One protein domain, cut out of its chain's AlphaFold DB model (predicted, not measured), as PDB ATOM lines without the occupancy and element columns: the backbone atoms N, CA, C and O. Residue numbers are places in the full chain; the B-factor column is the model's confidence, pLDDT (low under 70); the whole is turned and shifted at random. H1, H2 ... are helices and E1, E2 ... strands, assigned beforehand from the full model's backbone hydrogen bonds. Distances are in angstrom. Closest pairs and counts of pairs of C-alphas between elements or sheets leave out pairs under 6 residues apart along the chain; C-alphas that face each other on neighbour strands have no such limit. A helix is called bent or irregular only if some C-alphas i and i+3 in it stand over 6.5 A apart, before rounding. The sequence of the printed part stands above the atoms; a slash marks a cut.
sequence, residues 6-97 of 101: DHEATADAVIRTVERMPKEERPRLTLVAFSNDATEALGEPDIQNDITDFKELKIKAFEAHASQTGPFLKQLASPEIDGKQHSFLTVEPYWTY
ATOM      1  N   ASP A   6      -9.706 -21.880  -1.134       91.31
ATOM      2  CA  ASP A   6      -9.581 -21.169   0.144       91.31
ATOM      3  C   ASP A   6     -10.865 -20.444   0.577       91.31
ATOM      4  O   ASP A   6     -11.081 -20.293   1.778       91.31
ATOM      5  N   HIS A   7     -11.739 -20.015  -0.345       90.38
ATOM      6  CA  HIS A   7     -13.020 -19.409   0.042       90.38
ATOM      7  C   HIS A   7     -13.947 -20.451   0.674       90.38
ATOM      8  O   HIS A   7     -14.529 -20.186   1.725       90.38
ATOM      9  N   GLU A   8     -14.037 -21.640   0.073       89.56
ATOM     10  CA  GLU A   8     -14.829 -22.754   0.606       89.56
ATOM     11  C   GLU A   8     -14.251 -23.233   1.937       89.56
ATOM     12  O   GLU A   8     -14.973 -23.333   2.925       89.56
ATOM     13  N   ALA A   9     -12.930 -23.424   2.006       93.50
ATOM     14  CA  ALA A   9     -12.254 -23.825   3.236       93.50
ATOM     15  C   ALA A   9     -12.447 -22.802   4.368       93.50
ATOM     16  O   ALA A   9     -12.646 -23.186   5.523       93.50
ATOM     17  N   THR A  10     -12.424 -21.503   4.049       94.69
ATOM     18  CA  THR A  10     -12.682 -20.435   5.023       94.69
ATOM     19  C   THR A  10     -14.131 -20.466   5.504       94.69
ATOM     20  O   THR A  10     -14.363 -20.407   6.712       94.69
ATOM     21  N   ALA A  11     -15.103 -20.599   4.596       93.12
ATOM     22  CA  ALA A  11     -16.516 -20.696   4.958       93.12
ATOM     23  C   ALA A  11     -16.781 -21.907   5.868       93.12
ATOM     24  O   ALA A  11     -17.369 -21.753   6.941       93.12
ATOM     25  N   ASP A  12     -16.257 -23.079   5.505       94.12
ATOM     26  CA  ASP A  12     -16.342 -24.307   6.298       94.12
ATOM     27  C   ASP A  12     -15.736 -24.139   7.695       94.12
ATOM     28  O   ASP A  12     -16.322 -24.560   8.697       94.12
ATOM     29  N   ALA A  13     -14.557 -23.518   7.784       96.94
ATOM     30  CA  ALA A  13     -13.884 -23.282   9.057       96.94
ATOM     31  C   ALA A  13     -14.695 -22.344   9.966       96.94
ATOM     32  O   ALA A  13     -14.826 -22.615  11.165       96.94
ATOM     33  N   VAL A  14     -15.269 -21.274   9.408       96.81
ATOM     34  CA  VAL A  14     -16.128 -20.334  10.144       96.81
ATOM     35  C   VAL A  14     -17.405 -21.026  10.620       96.81
ATOM     36  O   VAL A  14     -17.709 -20.956  11.811       96.81
ATOM     37  N   ILE A  15     -18.106 -21.755   9.741       96.44
ATOM     38  CA  ILE A  15     -19.336 -22.490  10.081       96.44
ATOM     39  C   ILE A  15     -19.078 -23.456  11.236       96.44
ATOM     40  O   ILE A  15     -19.756 -23.377  12.257       96.44
ATOM     41  N   ARG A  16     -18.051 -24.312  11.133       96.50
ATOM     42  CA  ARG A  16     -17.710 -25.291  12.182       96.50
ATOM     43  C   ARG A  16     -17.326 -24.624  13.498       96.50
ATOM     44  O   ARG A  16     -17.564 -25.185  14.565       96.50
ATOM     45  N   THR A  17     -16.699 -23.451  13.441       97.19
ATOM     46  CA  THR A  17     -16.328 -22.696  14.644       97.19
ATOM     47  C   THR A  17     -17.568 -22.164  15.353       97.19
ATOM     48  O   THR A  17     -17.706 -22.367  16.557       97.19
ATOM     49  N   VAL A  18     -18.497 -21.555  14.613       97.25
ATOM     50  CA  VAL A  18     -19.754 -21.044  15.176       97.25
ATOM     51  C   VAL A  18     -20.656 -22.189  15.645       97.25
ATOM     52  O   VAL A  18     -21.257 -22.104  16.710       97.25
ATOM     53  N   GLU A  19     -20.704 -23.305  14.918       96.12
ATOM     54  CA  GLU A  19     -21.484 -24.490  15.295       96.12
ATOM     55  C   GLU A  19     -21.057 -25.078  16.651       96.12
ATOM     56  O   GLU A  19     -21.892 -25.561  17.417       96.12
ATOM     57  N   ARG A  20     -19.767 -24.993  16.993       96.50
ATOM     58  CA  ARG A  20     -19.235 -25.459  18.285       96.50
ATOM     59  C   ARG A  20     -19.640 -24.582  19.472       96.50
ATOM     60  O   ARG A  20     -19.463 -25.018  20.608       96.50
ATOM     61  N   MET A  21     -20.153 -23.374  19.242       96.88
ATOM     62  CA  MET A  21     -20.658 -22.510  20.314       96.88
ATOM     63  C   MET A  21     -21.990 -23.052  20.872       96.88
ATOM     64  O   MET A  21     -22.751 -23.678  20.117       96.88
ATOM     65  N   PRO A  22     -22.315 -22.786  22.157       97.06
ATOM     66  CA  PRO A  22     -23.647 -23.042  22.707       97.06
ATOM     67  C   PRO A  22     -24.729 -22.432  21.814       97.06
ATOM     68  O   PRO A  22     -24.562 -21.316  21.323       97.06
ATOM     69  N   LYS A  23     -25.830 -23.157  21.581       95.25
ATOM     70  CA  LYS A  23     -26.850 -22.782  20.585       95.25
ATOM     71  C   LYS A  23     -27.407 -21.378  20.824       95.25
ATOM     72  O   LYS A  23     -27.636 -20.645  19.869       95.25
ATOM     73  N   GLU A  24     -27.582 -21.016  22.086       96.06
ATOM     74  CA  GLU A  24     -28.130 -19.747  22.560       96.06
ATOM     75  C   GLU A  24     -27.149 -18.576  22.394       96.06
ATOM     76  O   GLU A  24     -27.568 -17.421  22.398       96.06
ATOM     77  N   GLU A  25     -25.857 -18.863  22.225       96.94
ATOM     78  CA  GLU A  25     -24.790 -17.870  22.054       96.94
ATOM     79  C   GLU A  25     -24.351 -17.709  20.593       96.94
ATOM     80  O   GLU A  25     -23.571 -16.808  20.276       96.94
ATOM     81  N   ARG A  26     -24.829 -18.570  19.682       96.75
ATOM     82  CA  ARG A  26     -24.455 -18.507  18.263       96.75
ATOM     83  C   ARG A  26     -24.930 -17.181  17.658       96.75
ATOM     84  O   ARG A  26     -26.138 -16.925  17.640       96.75
ATOM     85  N   PRO A  27     -24.029 -16.345  17.112       96.62
ATOM     86  CA  PRO A  27     -24.449 -15.169  16.367       96.62
ATOM     87  C   PRO A  27     -25.174 -15.583  15.085       96.62
ATOM     88  O   PRO A  27     -24.977 -16.681  14.556       96.62
ATOM     89  N   ARG A  28     -25.967 -14.662  14.528       95.50
ATOM     90  CA  ARG A  28     -26.467 -14.816  13.160       95.50
ATOM     91  C   ARG A  28     -25.274 -14.878  12.206       95.50
ATOM     92  O   ARG A  28     -24.478 -13.942  12.164       95.50
ATOM     93  N   LEU A  29     -25.186 -15.956  11.434       96.38
ATOM     94  CA  LEU A  29     -24.161 -16.128  10.416       96.38
ATOM     95  C   LEU A  29     -24.728 -15.736   9.050       96.38
ATOM     96  O   LEU A  29     -25.710 -16.312   8.594       96.38
ATOM     97  N   THR A  30     -24.101 -14.757   8.405       96.12
ATOM     98  CA  THR A  30     -24.433 -14.303   7.049       96.12
ATOM     99  C   THR A  30     -23.249 -14.564   6.131       96.12
ATOM    100  O   THR A  30     -22.122 -14.193   6.463       96.12
ATOM    101  N   LEU A  31     -23.498 -15.188   4.987       94.31
ATOM    102  CA  LEU A  31     -22.484 -15.568   4.010       94.31
ATOM    103  C   LEU A  31     -22.679 -14.784   2.714       94.31
ATOM    104  O   LEU A  31     -23.790 -14.374   2.384       94.31
ATOM    105  N   VAL A  32     -21.590 -14.587   1.976       92.62
ATOM    106  CA  VAL A  32     -21.600 -13.967   0.650       92.62
ATOM    107  C   VAL A  32     -21.213 -15.014  -0.385       92.62
ATOM    108  O   VAL A  32     -20.219 -15.723  -0.221       92.62
ATOM    109  N   ALA A  33     -22.006 -15.127  -1.445       88.62
ATOM    110  CA  ALA A  33     -21.703 -16.016  -2.554       88.62
ATOM    111  C   ALA A  33     -20.834 -15.291  -3.592       88.62
ATOM    112  O   ALA A  33     -21.106 -14.148  -3.956       88.62
ATOM    113  N   PHE A  34     -19.780 -15.958  -4.070       82.06
ATOM    114  CA  PHE A  34     -18.867 -15.394  -5.074       82.06
ATOM    115  C   PHE A  34     -19.282 -15.719  -6.519       82.06
ATOM    116  O   PHE A  34     -18.879 -15.029  -7.452       82.06
ATOM    117  N   SER A  35     -20.051 -16.791  -6.724       80.81
ATOM    118  CA  SER A  35     -20.381 -17.283  -8.062       80.81
ATOM    119  C   SER A  35     -21.580 -16.562  -8.684       80.81
ATOM    120  O   SER A  35     -22.514 -16.169  -7.992       80.81
ATOM    121  N   ASN A  36     -21.578 -16.434 -10.014       77.31
ATOM    122  CA  ASN A  36     -22.652 -15.774 -10.768       77.31
ATOM    123  C   ASN A  36     -23.960 -16.586 -10.818       77.31
ATOM    124  O   ASN A  36     -25.004 -16.019 -11.121       77.31
ATOM    125  N   ASP A  37     -23.903 -17.891 -10.546       83.38
ATOM    126  CA  ASP A  37     -25.044 -18.819 -10.478       83.38
ATOM    127  C   ASP A  37     -25.570 -19.005  -9.042       83.38
ATOM    128  O   ASP A  37     -26.422 -19.857  -8.790       83.38
ATOM    129  N   ALA A  38     -25.096 -18.194  -8.085       86.75
ATOM    130  CA  ALA A  38     -25.476 -18.301  -6.679       86.75
ATOM    131  C   ALA A  38     -26.994 -18.264  -6.469       86.75
ATOM    132  O   ALA A  38     -27.521 -19.081  -5.723       86.75
ATOM    133  N   THR A  39     -27.702 -17.369  -7.160       88.38
ATOM    134  CA  THR A  39     -29.164 -17.268  -7.061       88.38
ATOM    135  C   THR A  39     -29.874 -18.526  -7.565       88.38
ATOM    136  O   THR A  39     -30.893 -18.923  -7.009       88.38
ATOM    137  N   GLU A  40     -29.339 -19.191  -8.590       90.31
ATOM    138  CA  GLU A  40     -29.913 -20.433  -9.124       90.31
ATOM    139  C   GLU A  40     -29.693 -21.603  -8.156       90.31
ATOM    140  O   GLU A  40     -30.582 -22.433  -7.970       90.31
ATOM    141  N   ALA A  41     -28.523 -21.652  -7.512       89.62
ATOM    142  CA  ALA A  41     -28.146 -22.724  -6.594       89.62
ATOM    143  C   ALA A  41     -28.720 -22.561  -5.174       89.62
ATOM    144  O   ALA A  41     -29.069 -23.553  -4.534       89.62
ATOM    145  N   LEU A  42     -28.791 -21.328  -4.667       89.44
ATOM    146  CA  LEU A  42     -29.121 -21.006  -3.272       89.44
ATOM    147  C   LEU A  42     -30.471 -20.290  -3.118       89.44
ATOM    148  O   LEU A  42     -30.963 -20.158  -1.998       89.44
ATOM    149  N   GLY A  43     -31.072 -19.828  -4.217       92.81
ATOM    150  CA  GLY A  43     -32.188 -18.886  -4.193       92.81
ATOM    151  C   GLY A  43     -31.733 -17.435  -4.001       92.81
ATOM    152  O   GLY A  43     -30.540 -17.133  -3.914       92.81
ATOM    153  N   GLU A  44     -32.697 -16.519  -3.940       93.56
ATOM    154  CA  GLU A  44     -32.428 -15.089  -3.742       93.56
ATOM    155  C   GLU A  44     -31.782 -14.808  -2.372       93.56
ATOM    156  O   GLU A  44     -32.142 -15.459  -1.385       93.56
ATOM    157  N   PRO A  45     -30.855 -13.835  -2.279       94.31
ATOM    158  CA  PRO A  45     -30.307 -13.400  -0.999       94.31
ATOM    159  C   PRO A  45     -31.412 -12.800  -0.123       94.31
ATOM    160  O   PRO A  45     -32.206 -11.979  -0.588       94.31
ATOM    161  N   ASP A  46     -31.446 -13.159   1.161       96.00
ATOM    162  CA  ASP A  46     -32.406 -12.609   2.127       96.00
ATOM    163  C   ASP A  46     -31.990 -11.237   2.683       96.00
ATOM    164  O   ASP A  46     -32.799 -10.544   3.301       96.00
ATOM    165  N   ILE A  47     -30.745 -10.818   2.440       95.69
ATOM    166  CA  ILE A  47     -30.217  -9.518   2.857       95.69
ATOM    167  C   ILE A  47     -29.627  -8.802   1.643       95.69
ATOM    168  O   ILE A  47     -28.771  -9.340   0.944       95.69
ATOM    169  N   GLN A  48     -30.044  -7.551   1.439       94.69
ATOM    170  CA  GLN A  48     -29.459  -6.635   0.463       94.69
ATOM    171  C   GLN A  48     -29.083  -5.333   1.165       94.69
ATOM    172  O   GLN A  48     -29.953  -4.553   1.555       94.69
ATOM    173  N   ASN A  49     -27.786  -5.110   1.348       95.19
ATOM    174  CA  ASN A  49     -27.288  -3.886   1.963       95.19
ATOM    175  C   ASN A  49     -27.048  -2.839   0.878       95.19
ATOM    176  O   ASN A  49     -26.165  -3.031   0.044       95.19
ATOM    177  N   ASP A  50     -27.794  -1.734   0.905       95.75
ATOM    178  CA  ASP A  50     -27.465  -0.551   0.107       95.75
ATOM    179  C   ASP A  50     -26.241   0.141   0.721       95.75
ATOM    180  O   ASP A  50     -26.268   0.639   1.848       95.75
ATOM    181  N   ILE A  51     -25.147   0.118  -0.027       95.88
ATOM    182  CA  ILE A  51     -23.855   0.702   0.317       95.88
ATOM    183  C   ILE A  51     -23.490   1.854  -0.625       95.88
ATOM    184  O   ILE A  51     -22.313   2.202  -0.732       95.88
ATOM    185  N   THR A  52     -24.463   2.450  -1.322       95.25
ATOM    186  CA  THR A  52     -24.227   3.531  -2.296       95.25
ATOM    187  C   THR A  52     -23.396   4.668  -1.701       95.25
ATOM    188  O   THR A  52     -22.426   5.109  -2.322       95.25
ATOM    189  N   ASP A  53     -23.685   5.062  -0.459       97.00
ATOM    190  CA  ASP A  53     -22.958   6.116   0.264       97.00
ATOM    191  C   ASP A  53     -21.486   5.758   0.558       97.00
ATOM    192  O   ASP A  53     -20.656   6.637   0.795       97.00
ATOM    193  N   PHE A  54     -21.131   4.470   0.505       95.69
ATOM    194  CA  PHE A  54     -19.785   3.947   0.762       95.69
ATOM    195  C   PHE A  54     -19.038   3.533  -0.511       95.69
ATOM    196  O   PHE A  54     -17.888   3.092  -0.427       95.69
ATOM    197  N   LYS A  55     -19.638   3.704  -1.693       93.44
ATOM    198  CA  LYS A  55     -19.040   3.331  -2.983       93.44
ATOM    199  C   LYS A  55     -17.616   3.864  -3.151       93.44
ATOM    200  O   LYS A  55     -16.703   3.106  -3.472       93.44
ATOM    201  N   GLU A  56     -17.411   5.153  -2.890       93.31
ATOM    202  CA  GLU A  56     -16.097   5.793  -3.045       93.31
ATOM    203  C   GLU A  56     -15.063   5.246  -2.053       93.31
ATOM    204  O   GLU A  56     -13.883   5.117  -2.378       93.31
ATOM    205  N   LEU A  57     -15.494   4.868  -0.846       96.62
ATOM    206  CA  LEU A  57     -14.620   4.218   0.130       96.62
ATOM    207  C   LEU A  57     -14.201   2.821  -0.352       96.62
ATOM    208  O   LEU A  57     -13.027   2.463  -0.248       96.62
ATOM    209  N   LYS A  58     -15.135   2.057  -0.926       95.12
ATOM    210  CA  LYS A  58     -14.870   0.730  -1.498       95.12
ATOM    211  C   LYS A  58     -13.905   0.801  -2.685       95.12
ATOM    212  O   LYS A  58     -12.975   0.000  -2.758       95.12
ATOM    213  N   ILE A  59     -14.055   1.798  -3.561       93.50
ATOM    214  CA  ILE A  59     -13.112   2.053  -4.664       93.50
ATOM    215  C   ILE A  59     -11.715   2.365  -4.120       93.50
ATOM    216  O   ILE A  59     -10.752   1.719  -4.529       93.50
ATOM    217  N   LYS A  60     -11.596   3.264  -3.135       95.88
ATOM    218  CA  LYS A  60     -10.304   3.581  -2.498       95.88
ATOM    219  C   LYS A  60      -9.643   2.362  -1.855       95.88
ATOM    220  O   LYS A  60      -8.423   2.232  -1.903       95.88
ATOM    221  N   ALA A  61     -10.428   1.457  -1.268       96.50
ATOM    222  CA  ALA A  61      -9.907   0.203  -0.726       96.50
ATOM    223  C   ALA A  61      -9.320  -0.689  -1.832       96.50
ATOM    224  O   ALA A  61      -8.233  -1.244  -1.663       96.50
ATOM    225  N   PHE A  62      -9.982  -0.778  -2.991       94.56
ATOM    226  CA  PHE A  62      -9.413  -1.464  -4.148       94.56
ATOM    227  C   PHE A  62      -8.138  -0.779  -4.639       94.56
ATOM    228  O   PHE A  62      -7.145  -1.471  -4.845       94.56
ATOM    229  N   GLU A  63      -8.116   0.545  -4.781       95.00
ATOM    230  CA  GLU A  63      -6.924   1.299  -5.203       95.00
ATOM    231  C   GLU A  63      -5.731   1.077  -4.267       95.00
ATOM    232  O   GLU A  63      -4.611   0.849  -4.725       95.00
ATOM    233  N   ALA A  64      -5.966   1.052  -2.953       97.56
ATOM    234  CA  ALA A  64      -4.934   0.759  -1.962       97.56
ATOM    235  C   ALA A  64      -4.332  -0.651  -2.116       97.56
ATOM    236  O   ALA A  64      -3.267  -0.929  -1.565       97.56
ATOM    237  N   HIS A  65      -5.000  -1.562  -2.828       96.44
ATOM    238  CA  HIS A  65      -4.560  -2.936  -3.093       96.44
ATOM    239  C   HIS A  65      -4.351  -3.185  -4.599       96.44
ATOM    240  O   HIS A  65      -4.510  -4.307  -5.085       96.44
ATOM    241  N   ALA A  66      -3.959  -2.142  -5.345       93.25
ATOM    242  CA  ALA A  66      -3.851  -2.142  -6.809       93.25
ATOM    243  C   ALA A  66      -2.982  -3.259  -7.411       93.25
ATOM    244  O   ALA A  66      -3.211  -3.641  -8.559       93.25
ATOM    245  N   SER A  67      -2.008  -3.811  -6.678       95.88
ATOM    246  CA  SER A  67      -1.226  -4.960  -7.160       95.88
ATOM    247  C   SER A  67      -2.091  -6.198  -7.418       95.88
ATOM    248  O   SER A  67      -1.749  -6.992  -8.288       95.88
ATOM    249  N   GLN A  68      -3.220  -6.329  -6.712       92.44
ATOM    250  CA  GLN A  68      -4.179  -7.426  -6.856       92.44
ATOM    251  C   GLN A  68      -5.451  -7.008  -7.599       92.44
ATOM    252  O   GLN A  68      -6.027  -7.789  -8.350       92.44
ATOM    253  N   THR A  69      -5.896  -5.766  -7.419       93.19
ATOM    254  CA  THR A  69      -7.182  -5.266  -7.939       93.19
ATOM    255  C   THR A  69      -7.033  -4.420  -9.203       93.19
ATOM    256  O   THR A  69      -8.031  -4.035  -9.801       93.19
ATOM    257  N   GLY A  70      -5.810  -4.122  -9.651       90.69
ATOM    258  CA  GLY A  70      -5.540  -3.224 -10.778       90.69
ATOM    259  C   GLY A  70      -6.272  -3.583 -12.080       90.69
ATOM    260  O   GLY A  70      -6.867  -2.691 -12.689       90.69
ATOM    261  N   PRO A  71      -6.284  -4.856 -12.525       89.12
ATOM    262  CA  PRO A  71      -7.079  -5.269 -13.683       89.12
ATOM    263  C   PRO A  71      -8.580  -5.022 -13.490       89.12
ATOM    264  O   PRO A  71      -9.245  -4.540 -14.403       89.12
ATOM    265  N   PHE A  72      -9.089  -5.281 -12.285       85.56
ATOM    266  CA  PHE A  72     -10.485  -5.048 -11.940       85.56
ATOM    267  C   PHE A  72     -10.834  -3.554 -11.921       85.56
ATOM    268  O   PHE A  72     -11.838  -3.159 -12.496       85.56
ATOM    269  N   LEU A  73      -9.973  -2.695 -11.369       87.94
ATOM    270  CA  LEU A  73     -10.138  -1.236 -11.406       87.94
ATOM    271  C   LEU A  73     -10.186  -0.690 -12.840       87.94
ATOM    272  O   LEU A  73     -11.000   0.178 -13.144       87.94
ATOM    273  N   LYS A  74      -9.351  -1.220 -13.744       87.62
ATOM    274  CA  LYS A  74      -9.401  -0.862 -15.173       87.62
ATOM    275  C   LYS A  74     -10.718  -1.277 -15.812       87.62
ATOM    276  O   LYS A  74     -11.265  -0.515 -16.601       87.62
ATOM    277  N   GLN A  75     -11.218  -2.462 -15.462       84.88
ATOM    278  CA  GLN A  75     -12.533  -2.909 -15.894       84.88
ATOM    279  C   GLN A  75     -13.605  -1.948 -15.367       84.88
ATOM    280  O   GLN A  75     -14.394  -1.474 -16.170       84.88
ATOM    281  N   LEU A  76     -13.580  -1.579 -14.077       82.44
ATOM    282  CA  LEU A  76     -14.530  -0.640 -13.454       82.44
ATOM    283  C   LEU A  76     -14.612   0.726 -14.137       82.44
ATOM    284  O   LEU A  76     -15.680   1.332 -14.161       82.44
ATOM    285  N   ALA A  77     -13.496   1.202 -14.683       81.50
ATOM    286  CA  ALA A  77     -13.428   2.458 -15.421       81.50
ATOM    287  C   ALA A  77     -13.879   2.339 -16.892       81.50
ATOM    288  O   ALA A  77     -13.981   3.357 -17.578       81.50
ATOM    289  N   SER A  78     -14.120   1.123 -17.397       80.00
ATOM    290  CA  SER A  78     -14.553   0.895 -18.774       80.00
ATOM    291  C   SER A  78     -16.042   1.218 -18.945       80.00
ATOM    292  O   SER A  78     -16.859   0.760 -18.145       80.00
ATOM    293  N   PRO A  79     -16.439   1.926 -20.019       67.75
ATOM    294  CA  PRO A  79     -17.848   2.169 -20.337       67.75
ATOM    295  C   PRO A  79     -18.610   0.893 -20.743       67.75
ATOM    296  O   PRO A  79     -19.827   0.935 -20.887       67.75
ATOM    297  N   GLU A  80     -17.912  -0.230 -20.942       67.00
ATOM    298  CA  GLU A  80     -18.483  -1.523 -21.346       67.00
ATOM    299  C   GLU A  80     -18.921  -2.404 -20.167       67.00
ATOM    300  O   GLU A  80     -19.306  -3.558 -20.362       67.00
ATOM    301  N   ILE A  81     -18.852  -1.898 -18.934       63.72
ATOM    302  CA  ILE A  81     -19.324  -2.657 -17.784       63.72
ATOM    303  C   ILE A  81     -20.845  -2.835 -17.815       63.72
ATOM    304  O   ILE A  81     -21.616  -1.877 -17.860       63.72
ATOM    305  N   ASP A  82     -21.266  -4.094 -17.694       60.94
ATOM    306  CA  ASP A  82     -22.653  -4.470 -17.445       60.94
ATOM    307  C   ASP A  82     -23.141  -3.907 -16.095       60.94
ATOM    308  O   ASP A  82     -22.427  -3.944 -15.088       60.94
ATOM    309  N   GLY A  83     -24.391  -3.437 -16.036       61.28
ATOM    310  CA  GLY A  83     -25.000  -2.836 -14.843       61.28
ATOM    311  C   GLY A  83     -24.911  -3.718 -13.589       61.28
ATOM    312  O   GLY A  83     -24.824  -3.199 -12.476       61.28
ATOM    313  N   LYS A  84     -24.814  -5.045 -13.752       60.16
ATOM    314  CA  LYS A  84     -24.566  -6.000 -12.658       60.16
ATOM    315  C   LYS A  84     -23.216  -5.799 -11.958       60.16
ATOM    316  O   LYS A  84     -23.149  -5.917 -10.738       60.16
ATOM    317  N   GLN A  85     -22.149  -5.451 -12.681       58.53
ATOM    318  CA  GLN A  85     -20.844  -5.161 -12.066       58.53
ATOM    319  C   GLN A  85     -20.767  -3.723 -11.535       58.53
ATOM    320  O   GLN A  85     -19.894  -3.419 -10.738       58.53
ATOM    321  N   HIS A  86     -21.683  -2.827 -11.902       61.38
ATOM    322  CA  HIS A  86     -21.858  -1.591 -11.134       61.38
ATOM    323  C   HIS A  86     -22.637  -1.835  -9.838       61.38
ATOM    324  O   HIS A  86     -22.350  -1.188  -8.831       61.38
ATOM    325  N   SER A  87     -23.545  -2.816  -9.833       74.06
ATOM    326  CA  SER A  87     -24.382  -3.128  -8.675       74.06
ATOM    327  C   SER A  87     -23.591  -3.577  -7.445       74.06
ATOM    328  O   SER A  87     -23.987  -3.212  -6.349       74.06
ATOM    329  N   PHE A  88     -22.474  -4.309  -7.564       80.50
ATOM    330  CA  PHE A  88     -21.731  -4.757  -6.363       80.50
ATOM    331  C   PHE A  88     -21.048  -3.600  -5.599       80.50
ATOM    332  O   PHE A  88     -20.633  -3.769  -4.449       80.50
ATOM    333  N   LEU A  89     -20.871  -2.434  -6.235       88.62
ATOM    334  CA  LEU A  89     -20.328  -1.238  -5.583       88.62
ATOM    335  C   LEU A  89     -21.370  -0.504  -4.741       88.62
ATOM    336  O   LEU A  89     -20.994   0.338  -3.930       88.62
ATOM    337  N   THR A  90     -22.652  -0.789  -4.961       92.12
ATOM    338  CA  THR A  90     -23.777  -0.063  -4.366       92.12
ATOM    339  C   THR A  90     -24.714  -0.973  -3.587       92.12
ATOM    340  O   THR A  90     -25.404  -0.491  -2.707       92.12
ATOM    341  N   VAL A  91     -24.735  -2.276  -3.865       92.75
ATOM    342  CA  VAL A  91     -25.551  -3.265  -3.157       92.75
ATOM    343  C   VAL A  91     -24.719  -4.509  -2.869       92.75
ATOM    344  O   VAL A  91     -24.098  -5.074  -3.770       92.75
ATOM    345  N   GLU A  92     -24.735  -4.961  -1.617       93.00
ATOM    346  CA  GLU A  92     -24.094  -6.208  -1.193       93.00
ATOM    347  C   GLU A  92     -25.147  -7.253  -0.790       93.00
ATOM    348  O   GLU A  92     -25.866  -7.041   0.195       93.00
ATOM    349  N   PRO A  93     -25.262  -8.367  -1.540       92.50
ATOM    350  CA  PRO A  93     -26.170  -9.459  -1.209       92.50
ATOM    351  C   PRO A  93     -25.545 -10.443  -0.211       92.50
ATOM    352  O   PRO A  93     -24.385 -10.839  -0.356       92.50
ATOM    353  N   TYR A  94     -26.339 -10.896   0.760       95.00
ATOM    354  CA  TYR A  94     -25.955 -11.934   1.719       95.00
ATOM    355  C   TYR A  94     -27.072 -12.962   1.918       95.00
ATOM    356  O   TYR A  94     -28.255 -12.634   1.819       95.00
ATOM    357  N   TRP A  95     -26.662 -14.184   2.264       95.62
ATOM    358  CA  TRP A  95     -27.537 -15.289   2.646       95.62
ATOM    359  C   TRP A  95     -27.365 -15.610   4.130       95.62
ATOM    360  O   TRP A  95     -26.236 -15.767   4.609       95.62
ATOM    361  N   THR A  96     -28.461 -15.747   4.866       95.81
ATOM    362  CA  THR A  96     -28.437 -16.238   6.244       95.81
ATOM    363  C   THR A  96     -28.180 -17.743   6.250       95.81
ATOM    364  O   THR A  96     -28.923 -18.533   5.670       95.81
ATOM    365  N   TYR A  97     -27.120 -18.159   6.939       95.06
ATOM    366  CA  TYR A  97     -26.824 -19.569   7.142       95.06
ATOM    367  C   TYR A  97     -27.661 -20.126   8.295       95.06
ATOM    368  O   TYR A  97     -27.623 -19.618   9.420       95.06
TER     369      TYR A  97
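What this domain is: This is residues 6 to 97 of the 101 residues of a protein of Staphylococcus aureus (UniProt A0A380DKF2). A thin, twisted ribbon of three strands runs between two helical ends: H1 lies beside the E1 end of it, and H3 and H4 meet as a V beyond the other end. The short helices H2 and H5 lie off the ribbon, and the loop at residues 20 to 25 sticks out. The printed part has 92 residues with five named helices and three named strands, in the order H1 E1 H2 E2 H3 H4 H5 E3; the sheet runs E1 - E3 - E2, antiparallel, and the class is mixed, helices and strands. The whole is loose, with a radius of gyration of the C-alphas of 16.0 A, and elongated, spanning 49 by 28 by 25 A.

How they stand to each other: Begin at E3, residues 91 to 97, the inner strand. Its residues 91 to 94 pair with E2, residues 47 to 50, where N 49 and O 92 are 3.0 A apart, within hydrogen-bond range. Its residues 95 to 97 pair with E1, residues 29 to 31, where N 31 and O 95 are 2.8 A apart, also within range. This staggered sheet is only just strongly twisted, its C-alphas lying up to 4.0 A off the best plane. E1, H2 at residues 38 to 42, and E2 form a split strand-helix-strand unit, two strands running the same way with E3 between them; its crossover is right-handed. H2 is not on the sheet. H1, residues 6 to 19, only grazes the sheet with its residues 11 to 18; its closest C-alphas to E1 are those of Ala 11 and Leu 31, 7.9 A apart. H3, residues 52 to 63, and H4, residues 66 to 76, touch, H3 with residues 62 to 63 alone, the closest C-alphas being those of Phe 62 and Thr 69, 5.8 A apart. They run opposite ways at a steep tilt of 48 degrees. H5, residues 83 to 87, is close to but not clearly touching H4, with the C-alphas of Leu 76 and His 86 closest at 7.7 A. In H1, H2 and H5 every O i to N i+4 pair is within hydrogen-bond range; H3 has 6 of 8 and H4 5 of 7.

Where its parts are: Find C-alpha 91 at (-25.551, -3.265, -3.157); from there E3 runs 19.3 A to C-alpha 97 at (-26.824, -19.569, 7.142). H1 starts at C-alpha 6, (-9.581, -21.169, 0.144), and covers 19.6 A. H3 covers 17.7 A and H4 12.7 A; both are irregular, with C-alphas 53 and 56 7.6 A apart, and 68 and 71 7.7 A apart.

The domain as a whole: The C-alphas of Pro 22 and Pro 79, the two farthest apart, are 50.2 A from each other. The printed part has no cut, and no link is long. Look for low confidence at residues 79 to 86, under 70; the mean pLDDT of the printed part is 89.8.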